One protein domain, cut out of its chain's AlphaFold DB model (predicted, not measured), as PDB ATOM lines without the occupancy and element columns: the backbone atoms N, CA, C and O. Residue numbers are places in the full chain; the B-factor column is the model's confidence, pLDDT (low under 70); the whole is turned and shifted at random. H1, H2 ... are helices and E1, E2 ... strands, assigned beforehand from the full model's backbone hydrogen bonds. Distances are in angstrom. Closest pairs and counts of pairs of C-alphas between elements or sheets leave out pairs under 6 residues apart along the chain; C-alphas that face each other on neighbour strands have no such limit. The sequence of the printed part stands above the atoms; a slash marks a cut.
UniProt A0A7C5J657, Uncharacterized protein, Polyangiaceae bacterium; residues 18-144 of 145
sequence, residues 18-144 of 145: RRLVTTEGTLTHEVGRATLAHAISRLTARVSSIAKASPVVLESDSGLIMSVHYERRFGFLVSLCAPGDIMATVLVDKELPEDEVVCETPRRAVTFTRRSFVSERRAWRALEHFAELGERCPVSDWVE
ATOM      1  N   ARG A  18      13.975  33.823  -0.726       93.62
ATOM      2  CA  ARG A  18      12.930  34.836  -0.606       93.62
ATOM      3  C   ARG A  18      13.129  35.751   0.594       93.62
ATOM      4  O   ARG A  18      12.790  36.938   0.570       93.62
ATOM      5  N   ARG A  19      13.564  35.160   1.709       94.62
ATOM      6  CA  ARG A  19      13.792  35.884   2.959       94.62
ATOM      7  C   ARG A  19      14.777  35.188   3.885       94.62
ATOM      8  O   ARG A  19      14.857  33.964   3.930       94.62
ATOM      9  N   LEU A  20      15.456  36.002   4.681       96.12
ATOM     10  CA  LEU A  20      16.317  35.593   5.781       96.12
ATOM     11  C   LEU A  20      15.836  36.240   7.081       96.12
ATOM     12  O   LEU A  20      15.583  37.443   7.125       96.12
ATOM     13  N   VAL A  21      15.753  35.454   8.151       95.50
ATOM     14  CA  VAL A  21      15.543  35.923   9.523       95.50
ATOM     15  C   VAL A  21      16.830  35.695  10.310       95.50
ATOM     16  O   VAL A  21      17.329  34.575  10.405       95.50
ATOM     17  N   THR A  22      17.391  36.772  10.849       91.38
ATOM     18  CA  THR A  22      18.619  36.746  11.661       91.38
ATOM     19  C   THR A  22      18.339  36.331  13.105       91.38
ATOM     20  O   THR A  22      17.196  36.353  13.567       91.38
ATOM     21  N   THR A  23      19.399  36.044  13.864       87.19
ATOM     22  CA  THR A  23      19.297  35.718  15.298       87.19
ATOM     23  C   THR A  23      18.675  36.845  16.136       87.19
ATOM     24  O   THR A  23      18.080  36.602  17.183       87.19
ATOM     25  N   GLU A  24      18.790  38.084  15.659       87.19
ATOM     26  CA  GLU A  24      18.219  39.303  16.224       87.19
ATOM     27  C   GLU A  24      16.713  39.453  15.947       87.19
ATOM     28  O   GLU A  24      16.087  40.368  16.475       87.19
ATOM     29  N   GLY A  25      16.130  38.590  15.110       85.75
ATOM     30  CA  GLY A  25      14.754  38.719  14.631       85.75
ATOM     31  C   GLY A  25      14.595  39.701  13.466       85.75
ATOM     32  O   GLY A  25      13.471  39.971  13.049       85.75
ATOM     33  N   THR A  26      15.691  40.230  12.909       91.25
ATOM     34  CA  THR A  26      15.636  41.067  11.702       91.25
ATOM     35  C   THR A  26      15.298  40.211  10.488       91.25
ATOM     36  O   THR A  26      16.001  39.237  10.213       91.25
ATOM     37  N   LEU A  27      14.257  40.613   9.760       94.50
ATOM     38  CA  LEU A  27      13.820  40.034   8.492       94.50
ATOM     39  C   LEU A  27      14.437  40.810   7.317       94.50
ATOM     40  O   LEU A  27      14.331  42.033   7.270       94.50
ATOM     41  N   THR A  28      15.059  40.105   6.371       92.19
ATOM     42  CA  THR A  28      15.676  40.678   5.163       92.19
ATOM     43  C   THR A  28      15.185  39.953   3.914       92.19
ATOM     44  O   THR A  28      15.154  38.725   3.898       92.19
ATOM     45  N   HIS A  29      14.832  40.708   2.871       90.50
ATOM     46  CA  HIS A  29      14.407  40.174   1.568       90.50
ATOM     47  C   HIS A  29      15.508  40.245   0.501       90.50
ATOM     48  O   HIS A  29      15.543  39.422  -0.403       90.50
ATOM     49  N   GLU A  30      16.451  41.177   0.634       87.88
ATOM     50  CA  GLU A  30      17.628  41.268  -0.235       87.88
ATOM     51  C   GLU A  30      18.782  40.472   0.381       87.88
ATOM     52  O   GLU A  30      19.632  40.990   1.114       87.88
ATOM     53  N   VAL A  31      18.768  39.160   0.151       89.06
ATOM     54  CA  VAL A  31      19.756  38.249   0.731       89.06
ATOM     55  C   VAL A  31      20.900  38.067  -0.254       89.06
ATOM     56  O   VAL A  31      20.746  37.370  -1.240       89.06
ATOM     57  N   GLY A  32      22.051  38.686  -0.000       90.50
ATOM     58  CA  GLY A  32      23.291  38.424  -0.740       90.50
ATOM     59  C   GLY A  32      24.320  37.669   0.096       90.50
ATOM     60  O   GLY A  32      24.128  37.441   1.297       90.50
ATOM     61  N   ARG A  33      25.464  37.338  -0.515       89.94
ATOM     62  CA  ARG A  33      26.561  36.623   0.164       89.94
ATOM     63  C   ARG A  33      27.031  37.309   1.443       89.94
ATOM     64  O   ARG A  33      27.188  36.652   2.468       89.94
ATOM     65  N   ALA A  34      27.208  38.630   1.401       90.50
ATOM     66  CA  ALA A  34      27.630  39.413   2.561       90.50
ATOM     67  C   ALA A  34      26.586  39.388   3.691       90.50
ATOM     68  O   ALA A  34      26.948  39.196   4.851       90.50
ATOM     69  N   THR A  35      25.297  39.518   3.359       92.19
ATOM     70  CA  THR A  35      24.189  39.453   4.326       92.19
ATOM     71  C   THR A  35      24.135  38.089   5.012       92.19
ATOM     72  O   THR A  35      24.052  38.017   6.239       92.19
ATOM     73  N   LEU A  36      24.241  37.006   4.237       92.62
ATOM     74  CA  LEU A  36      24.234  35.645   4.766       92.62
ATOM     75  C   LEU A  36      25.462  35.376   5.651       92.62
ATOM     76  O   LEU A  36      25.321  34.898   6.777       92.62
ATOM     77  N   ALA A  37      26.658  35.748   5.186       92.50
ATOM     78  CA  ALA A  37      27.888  35.623   5.964       92.50
ATOM     79  C   ALA A  37      27.826  36.420   7.272       92.50
ATOM     80  O   ALA A  37      28.229  35.923   8.325       92.50
ATOM     81  N   HIS A  38      27.264  37.632   7.233       91.81
ATOM     82  CA  HIS A  38      27.066  38.442   8.426       91.81
ATOM     83  C   HIS A  38      26.122  37.758   9.421       91.81
ATOM     84  O   HIS A  38      26.477  37.618  10.591       91.81
ATOM     85  N   ALA A  39      24.961  37.273   8.969       91.88
ATOM     86  CA  ALA A  39      23.998  36.584   9.831       91.88
ATOM     87  C   ALA A  39      24.620  35.370  10.545       91.88
ATOM     88  O   ALA A  39      24.380  35.142  11.731       91.88
ATOM     89  N   ILE A  40      25.472  34.625   9.845       92.56
ATOM     90  CA  ILE A  40      26.085  33.394  10.355       92.56
ATOM     91  C   ILE A  40      27.272  33.697  11.272       92.56
ATOM     92  O   ILE A  40      27.413  33.075  12.322       92.56
ATOM     93  N   SER A  41      28.059  34.728  10.963       90.56
ATOM     94  CA  SER A  41      29.076  35.252  11.881       90.56
ATOM     95  C   SER A  41      28.462  35.738  13.201       90.56
ATOM     96  O   SER A  41      29.001  35.498  14.281       90.56
ATOM     97  N   ARG A  42      27.286  36.376  13.151       88.56
ATOM     98  CA  ARG A  42      26.548  36.792  14.353       88.56
ATOM     99  C   ARG A  42      26.055  35.597  15.165       88.56
ATOM    100  O   ARG A  42      26.170  35.617  16.393       88.56
ATOM    101  N   LEU A  43      25.579  34.551  14.489       87.88
ATOM    102  CA  LEU A  43      25.179  33.296  15.122       87.88
ATOM    103  C   LEU A  43      26.341  32.625  15.873       87.88
ATOM    104  O   LEU A  43      26.120  32.073  16.944       87.88
ATOM    105  N   THR A  44      27.578  32.689  15.381       87.12
ATOM    106  CA  THR A  44      28.725  32.100  16.097       87.12
ATOM    107  C   THR A  44      29.272  33.009  17.198       87.12
ATOM    108  O   THR A  44      29.684  32.524  18.252       87.12
ATOM    109  N   ALA A  45      29.236  34.331  17.005       82.06
ATOM    110  CA  ALA A  45      29.787  35.301  17.953       82.06
ATOM    111  C   ALA A  45      28.966  35.449  19.245       82.06
ATOM    112  O   ALA A  45      29.522  35.744  20.304       82.06
ATOM    113  N   ARG A  46      27.639  35.285  19.177       67.19
ATOM    114  CA  ARG A  46      26.741  35.580  20.311       67.19
ATOM    115  C   ARG A  46      26.472  34.383  21.224       67.19
ATOM    116  O   ARG A  46      25.852  34.555  22.273       67.19
ATOM    117  N   VAL A  47      26.894  33.177  20.844       62.94
ATOM    118  CA  VAL A  47      26.217  31.959  21.306       62.94
ATOM    119  C   VAL A  47      27.170  31.006  22.012       62.94
ATOM    120  O   VAL A  47      28.101  30.461  21.426       62.94
ATOM    121  N   SER A  48      26.915  30.781  23.305       59.50
ATOM    122  CA  SER A  48      27.582  29.724  24.075       59.50
ATOM    123  C   SER A  48      26.880  28.369  23.953       59.50
ATOM    124  O   SER A  48      27.489  27.368  24.306       59.50
ATOM    125  N   SER A  49      25.606  28.354  23.546       63.84
ATOM    126  CA  SER A  49      24.778  27.156  23.363       63.84
ATOM    127  C   SER A  49      23.520  27.476  22.549       63.84
ATOM    128  O   SER A  49      22.996  28.591  22.656       63.84
ATOM    129  N   ILE A  50      22.993  26.480  21.831       69.75
ATOM    130  CA  ILE A  50      21.713  26.535  21.102       69.75
ATOM    131  C   ILE A  50      20.539  27.022  21.975       69.75
ATOM    132  O   ILE A  50      19.571  27.576  21.457       69.75
ATOM    133  N   ALA A  51      20.653  26.914  23.305       62.72
ATOM    134  CA  ALA A  51      19.671  27.417  24.260       62.72
ATOM    135  C   ALA A  51      19.497  28.932  24.273       62.72
ATOM    136  O   ALA A  51      18.483  29.426  24.750       62.72
ATOM    137  N   LYS A  52      20.505  29.687  23.845       68.31
ATOM    138  CA  LYS A  52      20.565  31.131  24.108       68.31
ATOM    139  C   LYS A  52      20.347  31.980  22.866       68.31
ATOM    140  O   LYS A  52      20.373  33.202  22.971       68.31
ATOM    141  N   ALA A  53      20.147  31.352  21.712       73.31
ATOM    142  CA  ALA A  53      20.062  32.059  20.451       73.31
ATOM    143  C   ALA A  53      18.985  31.500  19.539       73.31
ATOM    144  O   ALA A  53      18.876  30.291  19.332       73.31
ATOM    145  N   SER A  54      18.226  32.422  18.960       84.31
ATOM    146  CA  SER A  54      17.381  32.126  17.817       84.31
ATOM    147  C   SER A  54      18.251  31.652  16.646       84.31
ATOM    148  O   SER A  54      19.359  32.173  16.476       84.31
ATOM    149  N   PRO A  55      17.780  30.689  15.838       90.88
ATOM    150  CA  PRO A  55      18.484  30.292  14.626       90.88
ATOM    151  C   PRO A  55      18.550  31.430  13.610       90.88
ATOM    152  O   PRO A  55      17.756  32.371  13.648       90.88
ATOM    153  N   VAL A  56      19.460  31.286  12.649       94.69
ATOM    154  CA  VAL A  56      19.309  31.948  11.350       94.69
ATOM    155  C   VAL A  56      18.364  31.095  10.514       94.69
ATOM    156  O   VAL A  56      18.567  29.888  10.401       94.69
ATOM    157  N   VAL A  57      17.335  31.707   9.939       96.50
ATOM    158  CA  VAL A  57      16.343  31.007   9.116       96.50
ATOM    159  C   VAL A  57      16.377  31.578   7.711       96.50
ATOM    160  O   VAL A  57      16.249  32.787   7.536       96.50
ATOM    161  N   LEU A  58      16.543  30.716   6.715       97.31
ATOM    162  CA  LEU A  58      16.414  31.051   5.306       97.31
ATOM    163  C   LEU A  58      15.155  30.392   4.762       97.31
ATOM    164  O   LEU A  58      14.855  29.245   5.089       97.31
ATOM    165  N   GLU A  59      14.447  31.095   3.898       96.94
ATOM    166  CA  GLU A  59      13.287  30.552   3.209       96.94
ATOM    167  C   GLU A  59      13.403  30.799   1.717       96.94
ATOM    168  O   GLU A  59      13.652  31.924   1.281       96.94
ATOM    169  N   SER A  60      13.213  29.729   0.958       96.12
ATOM    170  CA  SER A  60      13.231  29.743  -0.500       96.12
ATOM    171  C   SER A  60      11.878  30.136  -1.091       96.12
ATOM    172  O   SER A  60      10.848  30.118  -0.411       96.12
ATOM    173  N   ASP A  61      11.859  30.444  -2.386       91.69
ATOM    174  CA  ASP A  61      10.619  30.743  -3.110       91.69
ATOM    175  C   ASP A  61       9.674  29.540  -3.231       91.69
ATOM    176  O   ASP A  61       8.456  29.717  -3.298       91.69
ATOM    177  N   SER A  62      10.207  28.314  -3.192       91.88
ATOM    178  CA  SER A  62       9.413  27.077  -3.173       91.88
ATOM    179  C   SER A  62       8.770  26.799  -1.807       91.88
ATOM    180  O   SER A  62       7.967  25.875  -1.670       91.88
ATOM    181  N   GLY A  63       9.102  27.599  -0.789       93.44
ATOM    182  CA  GLY A  63       8.625  27.445   0.580       93.44
ATOM    183  C   GLY A  63       9.462  26.492   1.433       93.44
ATOM    184  O   GLY A  63       9.115  26.289   2.595       93.44
ATOM    185  N   LEU A  64      10.565  25.930   0.916       95.94
ATOM    186  CA  LEU A  64      11.523  25.214   1.766       95.94
ATOM    187  C   LEU A  64      12.125  26.179   2.789       95.94
ATOM    188  O   LEU A  64      12.548  27.284   2.431       95.94
ATOM    189  N   ILE A  65      12.210  25.730   4.038       96.75
ATOM    190  CA  ILE A  65      12.773  26.486   5.156       96.75
ATOM    191  C   ILE A  65      14.040  25.785   5.630       96.75
ATOM    192  O   ILE A  65      13.988  24.638   6.069       96.75
ATOM    193  N   MET A  66      15.167  26.492   5.603       97.69
ATOM    194  CA  MET A  66      16.417  26.057   6.216       97.69
ATOM    195  C   MET A  66      16.637  26.800   7.532       97.69
ATOM    196  O   MET A  66      16.636  28.027   7.567       97.69
ATOM    197  N   SER A  67      16.860  26.063   8.618       95.50
ATOM    198  CA  SER A  67      17.223  26.628   9.921       95.50
ATOM    199  C   SER A  67      18.654  26.257  10.281       95.50
ATOM    200  O   SER A  67      19.059  25.100  10.168       95.50
ATOM    201  N   VAL A  68      19.418  27.246  10.737       95.50
ATOM    202  CA  VAL A  68      20.816  27.097  11.135       95.50
ATOM    203  C   VAL A  68      20.968  27.478  12.592       95.50
ATOM    204  O   VAL A  68      20.721  28.618  12.995       95.50
ATOM    205  N   HIS A  69      21.433  26.516  13.372       92.69
ATOM    206  CA  HIS A  69      21.793  26.686  14.765       92.69
ATOM    207  C   HIS A  69      23.294  26.477  14.950       92.69
ATOM    208  O   HIS A  69      23.944  25.770  14.179       92.69
ATOM    209  N   TYR A  70      23.830  27.058  16.018       91.69
ATOM    210  CA  TYR A  70      25.214  26.860  16.417       91.69
ATOM    211  C   TYR A  70      25.289  26.430  17.879       91.69
ATOM    212  O   TYR A  70      24.721  27.069  18.766       91.69
ATOM    213  N   GLU A  71      26.007  25.340  18.118       89.56
ATOM    214  CA  GLU A  71      26.334  24.836  19.442       89.56
ATOM    215  C   GLU A  71      27.855  24.812  19.579       89.56
ATOM    216  O   GLU A  71      28.538  24.034  18.913       89.56
ATOM    217  N   ARG A  72      28.401  25.652  20.465       88.19
ATOM    218  CA  ARG A  72      29.847  25.882  20.601       88.19
ATOM    219  C   ARG A  72      30.637  24.590  20.820       88.19
ATOM    220  O   ARG A  72      31.797  24.511  20.425       88.19
ATOM    221  N   ARG A  73      30.031  23.599  21.478       88.06
ATOM    222  CA  ARG A  73      30.676  22.310  21.771       88.06
ATOM    223  C   ARG A  73      30.752  21.376  20.567       88.06
ATOM    224  O   ARG A  73      31.656  20.546  20.521       88.06
ATOM    225  N   PHE A  74      29.802  21.465  19.641       90.88
ATOM    226  CA  PHE A  74      29.589  20.422  18.637       90.88
ATOM    227  C   PHE A  74      29.664  20.925  17.193       90.88
ATOM    228  O   PHE A  74      30.090  20.160  16.328       90.88
ATOM    229  N   GLY A  75      29.325  22.191  16.940       93.00
ATOM    230  CA  GLY A  75      29.347  22.815  15.620       93.00
ATOM    231  C   GLY A  75      27.971  23.309  15.178       93.00
ATOM    232  O   GLY A  75      27.175  23.797  15.984       93.00
ATOM    233  N   PHE A  76      27.705  23.203  13.879       94.75
ATOM    234  CA  PHE A  76      26.479  23.689  13.256       94.75
ATOM    235  C   PHE A  76      25.436  22.584  13.167       94.75
ATOM    236  O   PHE A  76      25.725  21.504  12.664       94.75
ATOM    237  N   LEU A  77      24.213  22.886  13.583       94.75
ATOM    238  CA  LEU A  77      23.046  22.054  13.317       94.75
ATOM    239  C   LEU A  77      22.239  22.736  12.213       94.75
ATOM    240  O   LEU A  77      21.744  23.849  12.405       94.75
ATOM    241  N   VAL A  78      22.137  22.081  11.057       96.88
ATOM    242  CA  VAL A  78      21.406  22.588   9.890       96.88
ATOM    243  C   VAL A  78      20.241  21.657   9.608       96.88
ATOM    244  O   VAL A  78      20.435  20.455   9.425       96.88
ATOM    245  N   SER A  79      19.037  22.210   9.562       95.75
ATOM    246  CA  SER A  79      17.822  21.471   9.238       95.75
ATOM    247  C   SER A  79      17.078  22.118   8.079       95.75
ATOM    248  O   SER A  79      17.189  23.322   7.845       95.75
ATOM    249  N   LEU A  80      16.332  21.304   7.344       96.31
ATOM    250  CA  LEU A  80      15.518  21.689   6.205       96.31
ATOM    251  C   LEU A  80      14.114  21.117   6.390       96.31
ATOM    252  O   LEU A  80      13.959  19.947   6.722       96.31
ATOM    253  N   CYS A  81      13.096  21.941   6.200       95.50
ATOM    254  CA  CYS A  81      11.698  21.555   6.342       95.50
ATOM    255  C   CYS A  81      10.943  21.974   5.082       95.50
ATOM    256  O   CYS A  81      11.022  23.146   4.695       95.50
ATOM    257  N   ALA A  82      10.246  21.038   4.432       91.94
ATOM    258  CA  ALA A  82       9.408  21.372   3.292       91.94
ATOM    259  C   ALA A  82       8.008  21.831   3.735       91.94
ATOM    260  O   ALA A  82       7.560  21.523   4.844       91.94
ATOM    261  N   PRO A  83       7.286  22.579   2.883       89.00
ATOM    262  CA  PRO A  83       5.900  22.933   3.152       89.00
ATOM    263  C   PRO A  83       5.041  21.693   3.420       89.00
ATOM    264  O   PRO A  83       4.889  20.837   2.554       89.00
ATOM    265  N   GLY A  84       4.438  21.632   4.608       85.38
ATOM    266  CA  GLY A  84       3.568  20.523   5.011       85.38
ATOM    267  C   GLY A  84       4.283  19.368   5.714       85.38
ATOM    268  O   GLY A  84       3.600  18.500   6.255       85.38
ATOM    269  N   ASP A  85       5.615  19.387   5.785       88.31
ATOM    270  CA  ASP A  85       6.358  18.382   6.536       88.31
ATOM    271  C   ASP A  85       6.215  18.607   8.043       88.31
ATOM    272  O   ASP A  85       6.290  19.723   8.563       88.31
ATOM    273  N   ILE A  86       6.026  17.502   8.763       79.75
ATOM    274  CA  ILE A  86       5.993  17.487  10.230       79.75
ATOM    275  C   ILE A  86       7.417  17.352  10.792       79.75
ATOM    276  O   ILE A  86       7.694  17.789  11.911       79.75
ATOM    277  N   MET A  87       8.327  16.755  10.017       84.12
ATOM    278  CA  MET A  87       9.687  16.427  10.429       84.12
ATOM    279  C   MET A  87      10.695  17.121   9.521       84.12
ATOM    280  O   MET A  87      10.599  17.052   8.301       84.12
ATOM    281  N   ALA A  88      11.672  17.790  10.128       90.50
ATOM    282  CA  ALA A  88      12.740  18.440   9.385       90.50
ATOM    283  C   ALA A  88      13.828  17.424   9.035       90.50
ATOM    284  O   ALA A  88      14.297  16.706   9.911       90.50
ATOM    285  N   THR A  89      14.292  17.419   7.792       94.62
ATOM    286  CA  THR A  89      15.507  16.705   7.397       94.62
ATOM    287  C   THR A  89      16.736  17.415   7.972       94.62
ATOM    288  O   THR A  89      16.814  18.642   7.959       94.62
ATOM    289  N   VAL A  90      17.723  16.671   8.464       95.94
ATOM    290  CA  VAL A  90      18.908  17.213   9.142       95.94
ATOM    291  C   VAL A  90      20.174  16.883   8.359       95.94
ATOM    292  O   VAL A  90      20.365  15.752   7.915       95.94
ATOM    293  N   LEU A  91      21.046  17.878   8.201       97.38
ATOM    294  CA  LEU A  91      22.383  17.705   7.640       97.38
ATOM    295  C   LEU A  91      23.250  16.926   8.634       97.38
ATOM    296  O   LEU A  91      23.348  17.312   9.799       97.38
ATOM    297  N   VAL A  92      23.912  15.867   8.172       97.00
ATOM    298  CA  VAL A  92      24.782  15.040   9.014       97.00
ATOM    299  C   VAL A  92      26.201  14.947   8.480       97.00
ATOM    300  O   VAL A  92      26.472  15.109   7.291       97.00
ATOM    301  N   ASP A  93      27.122  14.647   9.387       96.00
ATOM    302  CA  ASP A  93      28.473  14.221   9.066       96.00
ATOM    303  C   ASP A  93      28.620  12.732   9.398       96.00
ATOM    304  O   ASP A  93      28.695  12.349  10.564       96.00
ATOM    305  N   LYS A  94      28.640  11.882   8.365       93.44
ATOM    306  CA  LYS A  94      28.751  10.419   8.508       93.44
ATOM    307  C   LYS A  94      30.080   9.962   9.117       93.44
ATOM    308  O   LYS A  94      30.201   8.801   9.491       93.44
ATOM    309  N   GLU A  95      31.071  10.848   9.196       94.50
ATOM    310  CA  GLU A  95      32.373  10.563   9.807       94.50
ATOM    311  C   GLU A  95      32.348  10.737  11.334       94.50
ATOM    312  O   GLU A  95      33.280  10.322  12.022       94.50
ATOM    313  N   LEU A  96      31.291  11.348  11.879       93.06
ATOM    314  CA  LEU A  96      31.110  11.555  13.312       93.06
ATOM    315  C   LEU A  96      30.289  10.421  13.949       93.06
ATOM    316  O   LEU A  96      29.442   9.822  13.285       93.06
ATOM    317  N   PRO A  97      30.496  10.144  15.250       93.19
ATOM    318  CA  PRO A  97      29.755   9.101  15.950       93.19
ATOM    319  C   PRO A  97      28.261   9.434  16.077       93.19
ATOM    320  O   PRO A  97      27.843  10.595  16.009       93.19
ATOM    321  N   GLU A  98      27.451   8.401  16.307       93.69
ATOM    322  CA  GLU A  98      26.000   8.515  16.522       93.69
ATOM    323  C   GLU A  98      25.616   8.749  17.990       93.69
ATOM    324  O   GLU A  98      24.433   8.753  18.316       93.69
ATOM    325  N   ASP A  99      26.595   8.988  18.866       93.12
ATOM    326  CA  ASP A  99      26.364   9.202  20.294       93.12
ATOM    327  C   ASP A  99      25.349  10.321  20.547       93.12
ATOM    328  O   ASP A  99      25.380  11.381  19.908       93.12
ATOM    329  N   GLU A 100      24.463  10.100  21.513       93.62
ATOM    330  CA  GLU A 100      23.476  11.093  21.909       93.62
ATOM    331  C   GLU A 100      24.138  12.293  22.593       93.62
ATOM    332  O   GLU A 100      25.001  12.172  23.467       93.62
ATOM    333  N   VAL A 101      23.686  13.484  22.218       89.62
ATOM    334  CA  VAL A 101      24.073  14.747  22.834       89.62
ATOM    335  C   VAL A 101      22.827  15.497  23.276       89.62
ATOM    336  O   VAL A 101      21.883  15.701  22.511       89.62
ATOM    337  N   VAL A 102      22.831  15.920  24.536       87.56
ATOM    338  CA  VAL A 102      21.738  16.702  25.110       87.56
ATOM    339  C   VAL A 102      22.030  18.179  24.901       87.56
ATOM    340  O   VAL A 102      23.029  18.712  25.391       87.56
ATOM    341  N   CYS A 103      21.134  18.839  24.182       82.19
ATOM    342  CA  CYS A 103      21.134  20.274  23.988       82.19
ATOM    343  C   CYS A 103      20.034  20.905  24.833       82.19
ATOM    344  O   CYS A 103      18.853  20.580  24.701       82.19
ATOM    345  N   GLU A 104      20.408  21.852  25.683       78.06
ATOM    346  CA  GLU A 104      19.429  22.695  26.354       78.06
ATOM    347  C   GLU A 104      18.840  23.669  25.328       78.06
ATOM    348  O   GLU A 104      19.555  24.263  24.526       78.06
ATOM    349  N   THR A 105      17.521  23.823  25.323       71.12
ATOM    350  CA  THR A 105      16.826  24.916  24.631       71.12
ATOM    351  C   THR A 105      16.112  25.767  25.684       71.12
ATOM    352  O   THR A 105      15.891  25.262  26.788       71.12
ATOM    353  N   PRO A 106      15.667  27.010  25.395       67.88
ATOM    354  CA  PRO A 106      14.914  27.794  26.381       67.88
ATOM    355  C   PRO A 106      13.672  27.078  26.930       67.88
ATOM    356  O   PRO A 106      13.182  27.427  27.998       67.88
ATOM    357  N   ARG A 107      13.111  26.130  26.164       71.50
ATOM    358  CA  ARG A 107      11.830  25.478  26.466       71.50
ATOM    359  C   ARG A 107      11.972  24.056  27.003       71.50
ATOM    360  O   ARG A 107      11.091  23.613  27.730       71.50
ATOM    361  N   ARG A 108      13.019  23.323  26.612       78.06
ATOM    362  CA  ARG A 108      13.260  21.926  27.019       78.06
ATOM    363  C   ARG A 108      14.678  21.467  26.688       78.06
ATOM    364  O   ARG A 108      15.309  22.020  25.789       78.06
ATOM    365  N   ALA A 109      15.136  20.403  27.334       82.25
ATOM    366  CA  ALA A 109      16.238  19.614  26.799       82.25
ATOM    367  C   ALA A 109      15.767  18.863  25.542       82.25
ATOM    368  O   ALA A 109      14.660  18.319  25.515       82.25
ATOM    369  N   VAL A 110      16.586  18.874  24.495       83.69
ATOM    370  CA  VAL A 110      16.372  18.115  23.260       83.69
ATOM    371  C   VAL A 110      17.607  17.260  23.022       83.69
ATOM    372  O   VAL A 110      18.728  17.762  23.089       83.69
ATOM    373  N   THR A 111      17.394  15.977  22.754       88.94
ATOM    374  CA  THR A 111      18.469  15.052  22.403       88.94
ATOM    375  C   THR A 111      18.659  15.045  20.893       88.94
ATOM    376  O   THR A 111      17.693  14.956  20.138       88.94
ATOM    377  N   PHE A 112      19.912  15.142  20.468       90.19
ATOM    378  CA  PHE A 112      20.351  14.993  19.085       90.19
ATOM    379  C   PHE A 112      21.435  13.915  19.020       90.19
ATOM    380  O   PHE A 112      21.962  13.506  20.049       90.19
ATOM    381  N   THR A 113      21.826  13.496  17.819       93.88
ATOM    382  CA  THR A 113      23.028  12.661  17.638       93.88
ATOM    383  C   THR A 113      24.240  13.540  17.336       93.88
ATOM    384  O   THR A 113      24.109  14.600  16.717       93.88
ATOM    385  N   ARG A 114      25.446  13.123  17.743       94.31
ATOM    386  CA  ARG A 114      26.678  13.901  17.536       94.31
ATOM    387  C   ARG A 114      26.946  14.189  16.054       94.31
ATOM    388  O   ARG A 114      27.434  15.281  15.747       94.31
ATOM    389  N   ARG A 115      26.578  13.270  15.154       96.19
ATOM    390  CA  ARG A 115      26.653  13.447  13.694       96.19
ATOM    391  C   ARG A 115      25.752  14.541  13.122       96.19
ATOM    392  O   ARG A 115      26.023  15.003  12.020       96.19
ATOM    393  N   SER A 116      24.721  14.987  13.842       95.62
ATOM    394  CA  SER A 116      23.856  16.104  13.424       95.62
ATOM    395  C   SER A 116      24.533  17.474  13.554       95.62
ATOM    396  O   SER A 116      23.998  18.471  13.076       95.62
ATOM    397  N   PHE A 117      25.700  17.544  14.205       95.25
ATOM    398  CA  PHE A 117      26.480  18.771  14.344       95.25
ATOM    399  C   PHE A 117      27.703  18.734  13.437       95.25
ATOM    400  O   PHE A 117      28.721  18.112  13.762       95.25
ATOM    401  N   VAL A 118      27.598  19.423  12.309       96.88
ATOM    402  CA  VAL A 118      28.604  19.421  11.250       96.88
ATOM    403  C   VAL A 118      29.623  20.548  11.413       96.88
ATOM    404  O   VAL A 118      29.404  21.541  12.116       96.88
ATOM    405  N   SER A 119      30.756  20.406  10.725       95.81
ATOM    406  CA  SER A 119      31.755  21.471  10.623       95.81
ATOM    407  C   SER A 119      31.212  22.702   9.891       95.81
ATOM    408  O   SER A 119      30.324  22.600   9.043       95.81
ATOM    409  N   GLU A 120      31.816  23.863  10.160       94.88
ATOM    410  CA  GLU A 120      31.514  25.119   9.461       94.88
ATOM    411  C   GLU A 120      31.568  24.945   7.943       94.88
ATOM    412  O   GLU A 120      30.630  25.303   7.245       94.88
ATOM    413  N   ARG A 121      32.616  24.290   7.429       95.12
ATOM    414  CA  ARG A 121      32.784  24.038   5.993       95.12
ATOM    415  C   ARG A 121      31.617  23.249   5.388       95.12
ATOM    416  O   ARG A 121      31.171  23.579   4.291       95.12
ATOM    417  N   ARG A 122      31.139  22.198   6.068       96.12
ATOM    418  CA  ARG A 122      30.000  21.393   5.588       96.12
ATOM    419  C   ARG A 122      28.702  22.199   5.634       96.12
ATOM    420  O   ARG A 122      27.958  22.180   4.655       96.12
ATOM    421  N   ALA A 123      28.466  22.942   6.717       96.88
ATOM    422  CA  ALA A 123      27.312  23.833   6.822       96.88
ATOM    423  C   ALA A 123      27.324  24.897   5.715       96.88
ATOM    424  O   ALA A 123      26.310  25.100   5.056       96.88
ATOM    425  N   TRP A 124      28.479  25.514   5.450       95.75
ATOM    426  CA  TRP A 124      28.623  26.557   4.435       95.75
ATOM    427  C   TRP A 124      28.367  26.067   3.024       95.75
ATOM    428  O   TRP A 124      27.632  26.709   2.285       95.75
ATOM    429  N   ARG A 125      28.845  24.868   2.690       95.94
ATOM    430  CA  ARG A 125      28.522  24.245   1.405       95.94
ATOM    431  C   ARG A 125      27.015  24.031   1.224       95.94
ATOM    432  O   ARG A 125      26.496  24.255   0.136       95.94
ATOM    433  N   ALA A 126      26.319  23.584   2.271       96.94
ATOM    434  CA  ALA A 126      24.871  23.397   2.220       96.94
ATOM    435  C   ALA A 126      24.123  24.735   2.114       96.94
ATOM    436  O   ALA A 126      23.163  24.833   1.355       96.94
ATOM    437  N   LEU A 127      24.586  25.752   2.844       96.44
ATOM    438  CA  LEU A 127      23.993  27.087   2.888       96.44
ATOM    439  C   LEU A 127      24.177  27.857   1.584       96.44
ATOM    440  O   LEU A 127      23.205  28.420   1.098       96.44
ATOM    441  N   GLU A 128      25.376  27.856   1.001       94.50
ATOM    442  CA  GLU A 128      25.633  28.487  -0.301       94.50
ATOM    443  C   GLU A 128      24.778  27.824  -1.389       94.50
ATOM    444  O   GLU A 128      24.070  28.517  -2.111       94.50
ATOM    445  N   HIS A 129      24.723  26.489  -1.429       96.38
ATOM    446  CA  HIS A 129      23.890  25.782  -2.403       96.38
ATOM    447  C   HIS A 129      22.394  26.082  -2.239       96.38
ATOM    448  O   HIS A 129      21.701  26.353  -3.219       96.38
ATOM    449  N   PHE A 130      21.888  26.052  -1.002       96.81
ATOM    450  CA  PHE A 130      20.498  26.406  -0.725       96.81
ATOM    451  C   PHE A 130      20.217  27.866  -1.071       96.81
ATOM    452  O   PHE A 130      19.144  28.180  -1.572       96.81
ATOM    453  N   ALA A 131      21.180  28.759  -0.851       94.44
ATOM    454  CA  ALA A 131      21.011  30.158  -1.185       94.44
ATOM    455  C   ALA A 131      20.977  30.398  -2.702       94.44
ATOM    456  O   ALA A 131      20.155  31.163  -3.200       94.44
ATOM    457  N   GLU A 132      21.823  29.700  -3.449       94.06
ATOM    458  CA  GLU A 132      21.870  29.792  -4.904       94.06
ATOM    459  C   GLU A 132      20.633  29.190  -5.573       94.06
ATOM    460  O   GLU A 132      20.104  29.792  -6.504       94.06
ATOM    461  N   LEU A 133      20.170  28.025  -5.114       95.19
ATOM    462  CA  LEU A 133      19.173  27.232  -5.844       95.19
ATOM    463  C   LEU A 133      17.815  27.122  -5.147       95.19
ATOM    464  O   LEU A 133      16.848  26.702  -5.770       95.19
ATOM    465  N   GLY A 134      17.722  27.475  -3.864       94.81
ATOM    466  CA  GLY A 134      16.504  27.293  -3.073       94.81
ATOM    467  C   GLY A 134      16.196  25.826  -2.767       94.81
ATOM    468  O   GLY A 134      15.061  25.500  -2.429       94.81
ATOM    469  N   GLU A 135      17.185  24.936  -2.891       94.38
ATOM    470  CA  GLU A 135      17.036  23.481  -2.784       94.38
ATOM    471  C   GLU A 135      18.114  22.851  -1.890       94.38
ATOM    472  O   GLU A 135      19.152  23.448  -1.590       94.38
ATOM    473  N   ARG A 136      17.883  21.609  -1.440       93.25
ATOM    474  CA  ARG A 136      18.878  20.868  -0.650       93.25
ATOM    475  C   ARG A 136      20.120  20.563  -1.490       93.25
ATOM    476  O   ARG A 136      20.014  20.135  -2.633       93.25
ATOM    477  N   CYS A 137      21.297  20.654  -0.876       94.62
ATOM    478  CA  CYS A 137      22.542  20.251  -1.526       94.62
ATOM    479  C   CYS A 137      22.584  18.724  -1.749       94.62
ATOM    480  O   CYS A 137      22.615  17.995  -0.753       94.62
ATOM    481  N   PRO A 138      22.624  18.219  -3.001       91.38
ATOM    482  CA  PRO A 138      22.487  16.786  -3.296       91.38
ATOM    483  C   PRO A 138      23.728  15.958  -2.940       91.38
ATOM    484  O   PRO A 138      23.658  14.741  -2.835       91.38
ATOM    485  N   VAL A 139      24.873  16.620  -2.770       90.81
ATOM    486  CA  VAL A 139      26.160  16.002  -2.407       90.81
ATOM    487  C   VAL A 139      26.436  16.047  -0.902       90.81
ATOM    488  O   VAL A 139      27.491  15.599  -0.459       90.81
ATOM    489  N   SER A 140      25.520  16.631  -0.133       94.50
ATOM    490  CA  SER A 140      25.546  16.609   1.323       94.50
ATOM    491  C   SER A 140      24.710  15.444   1.841       94.50
ATOM    492  O   SER A 140      23.736  15.036   1.212       94.50
ATOM    493  N   ASP A 141      25.075  14.927   3.008       96.12
ATOM    494  CA  ASP A 141      24.346  13.839   3.644       96.12
ATOM    495  C   ASP A 141      23.198  14.389   4.491       96.12
ATOM    496  O   ASP A 141      23.413  15.148   5.434       96.12
ATOM    497  N   TRP A 142      21.978  13.987   4.159       95.31
ATOM    498  CA  TRP A 142      20.756  14.419   4.826       95.31
ATOM    499  C   TRP A 142      20.006  13.203   5.359       95.31
ATOM    500  O   TRP A 142      19.908  12.192   4.662       95.31
ATOM    501  N   VAL A 143      19.474  13.297   6.574       93.25
ATOM    502  CA  VAL A 143      18.669  12.233   7.191       93.25
ATOM    503  C   VAL A 143      17.360  12.790   7.723       93.25
ATOM    504  O   VAL A 143      17.314  13.911   8.229       93.25
ATOM    505  N   GLU A 144      16.301  12.000   7.617       85.31
ATOM    506  CA  GLU A 144      15.089  12.226   8.396       85.31
ATOM    507  C   GLU A 144      15.362  11.753   9.840       85.31
ATOM    508  O   GLU A 144      15.983  10.697  10.008       85.31
TER     509      GLU A 144
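AT A GLANCE: This is residues 18 to 144 of the 145 residues of an uncharacterized protein of Polyangiaceae bacterium (UniProt A0A7C5J657). A strongly twisted sheet of six strands has two helices, H1 and H2, side by side over one of its faces, with no named helix on the other face. A separate two-strand hairpin, E6 and E7, lies off one end of this two-layer body. The printed part has 127 residues with two named helices and eight named strands, in the order E1 H1 E2 E3 E4 E5 E6 E7 H2 E8; the large sheet runs E1, E2, E3, E4, E5, E8, antiparallel throughout, and the class is mixed, helices and strands. The whole is compact, with a radius of gyration of the C-alphas of 13.7 A and spans of 38 by 30 by 28 A.

IN THESE COORDINATES: In the large sheet, E3 is residues 65 to 71, 19.8 A long, and E4 is residues 75 to 81, 20.0 A. E2 is residues 56 to 60, E1 residues 18 to 21, E5 residues 89 to 92 and E8 residues 141 to 143. E1 begins at C-alpha 18 (12.930, 34.836, -0.606), and E8 ends at C-alpha 143 (18.669, 12.233, 7.191). H1 is residues 33 to 45, 18.1 A, and H2 is residues 120 to 133, 19.8 A, beginning at C-alpha 120 (31.514, 25.119, 9.461). E6 is residues 100 to 104 and E7 residues 109 to 113.

HOW THE PARTS SIT: E2, E3, E4 and E5 form a meander, each strand the antiparallel neighbour of the one before. Within hydrogen-bond range are N 58 and O 66 across the pair E2 and E3, at 2.8 A, N 69 and O 77 across the pair E3 and E4, at 2.9 A, and N 89 and O 80 across the pair E4 and E5, at 2.8 A. The edge strands are E1, with N 21 and O 57 at 2.8 A from E1 to E2, and E8, with N 90 and O 143 at 2.8 A from E5 to E8. H2 is on the sheet at a height of 8.5 A, over E3 and E4, and runs along the strands, at 16 degrees to E4 on the local plane; the closest C-alphas of H2 and E4 are Glu 120 and Phe 76, 6.5 A. H1 is on the same face at a height of 9.1 A, over E2 and E3, at 8 degrees to E2 on the local plane; its closest C-alphas to E3 are Thr 44 and Tyr 70, 6.3 A. H1 and H2 are near each other. In both helices every O i to N i+4 pair is within hydrogen-bond range. E6 and E7 form a hairpin, with N 101 and O 112 at 2.8 A; E6 is only just apart from E3, at 8.3 A.

THE WHOLE: The C-alphas of Glu 30 and Asp 99 are the two farthest apart, 39.1 A. The printed part has no cut. The link from E1 to H1 is long, with 11 residues. Mean pLDDT of the printed part is 90.0; residues 46 to 52 and residue 106 are under 70.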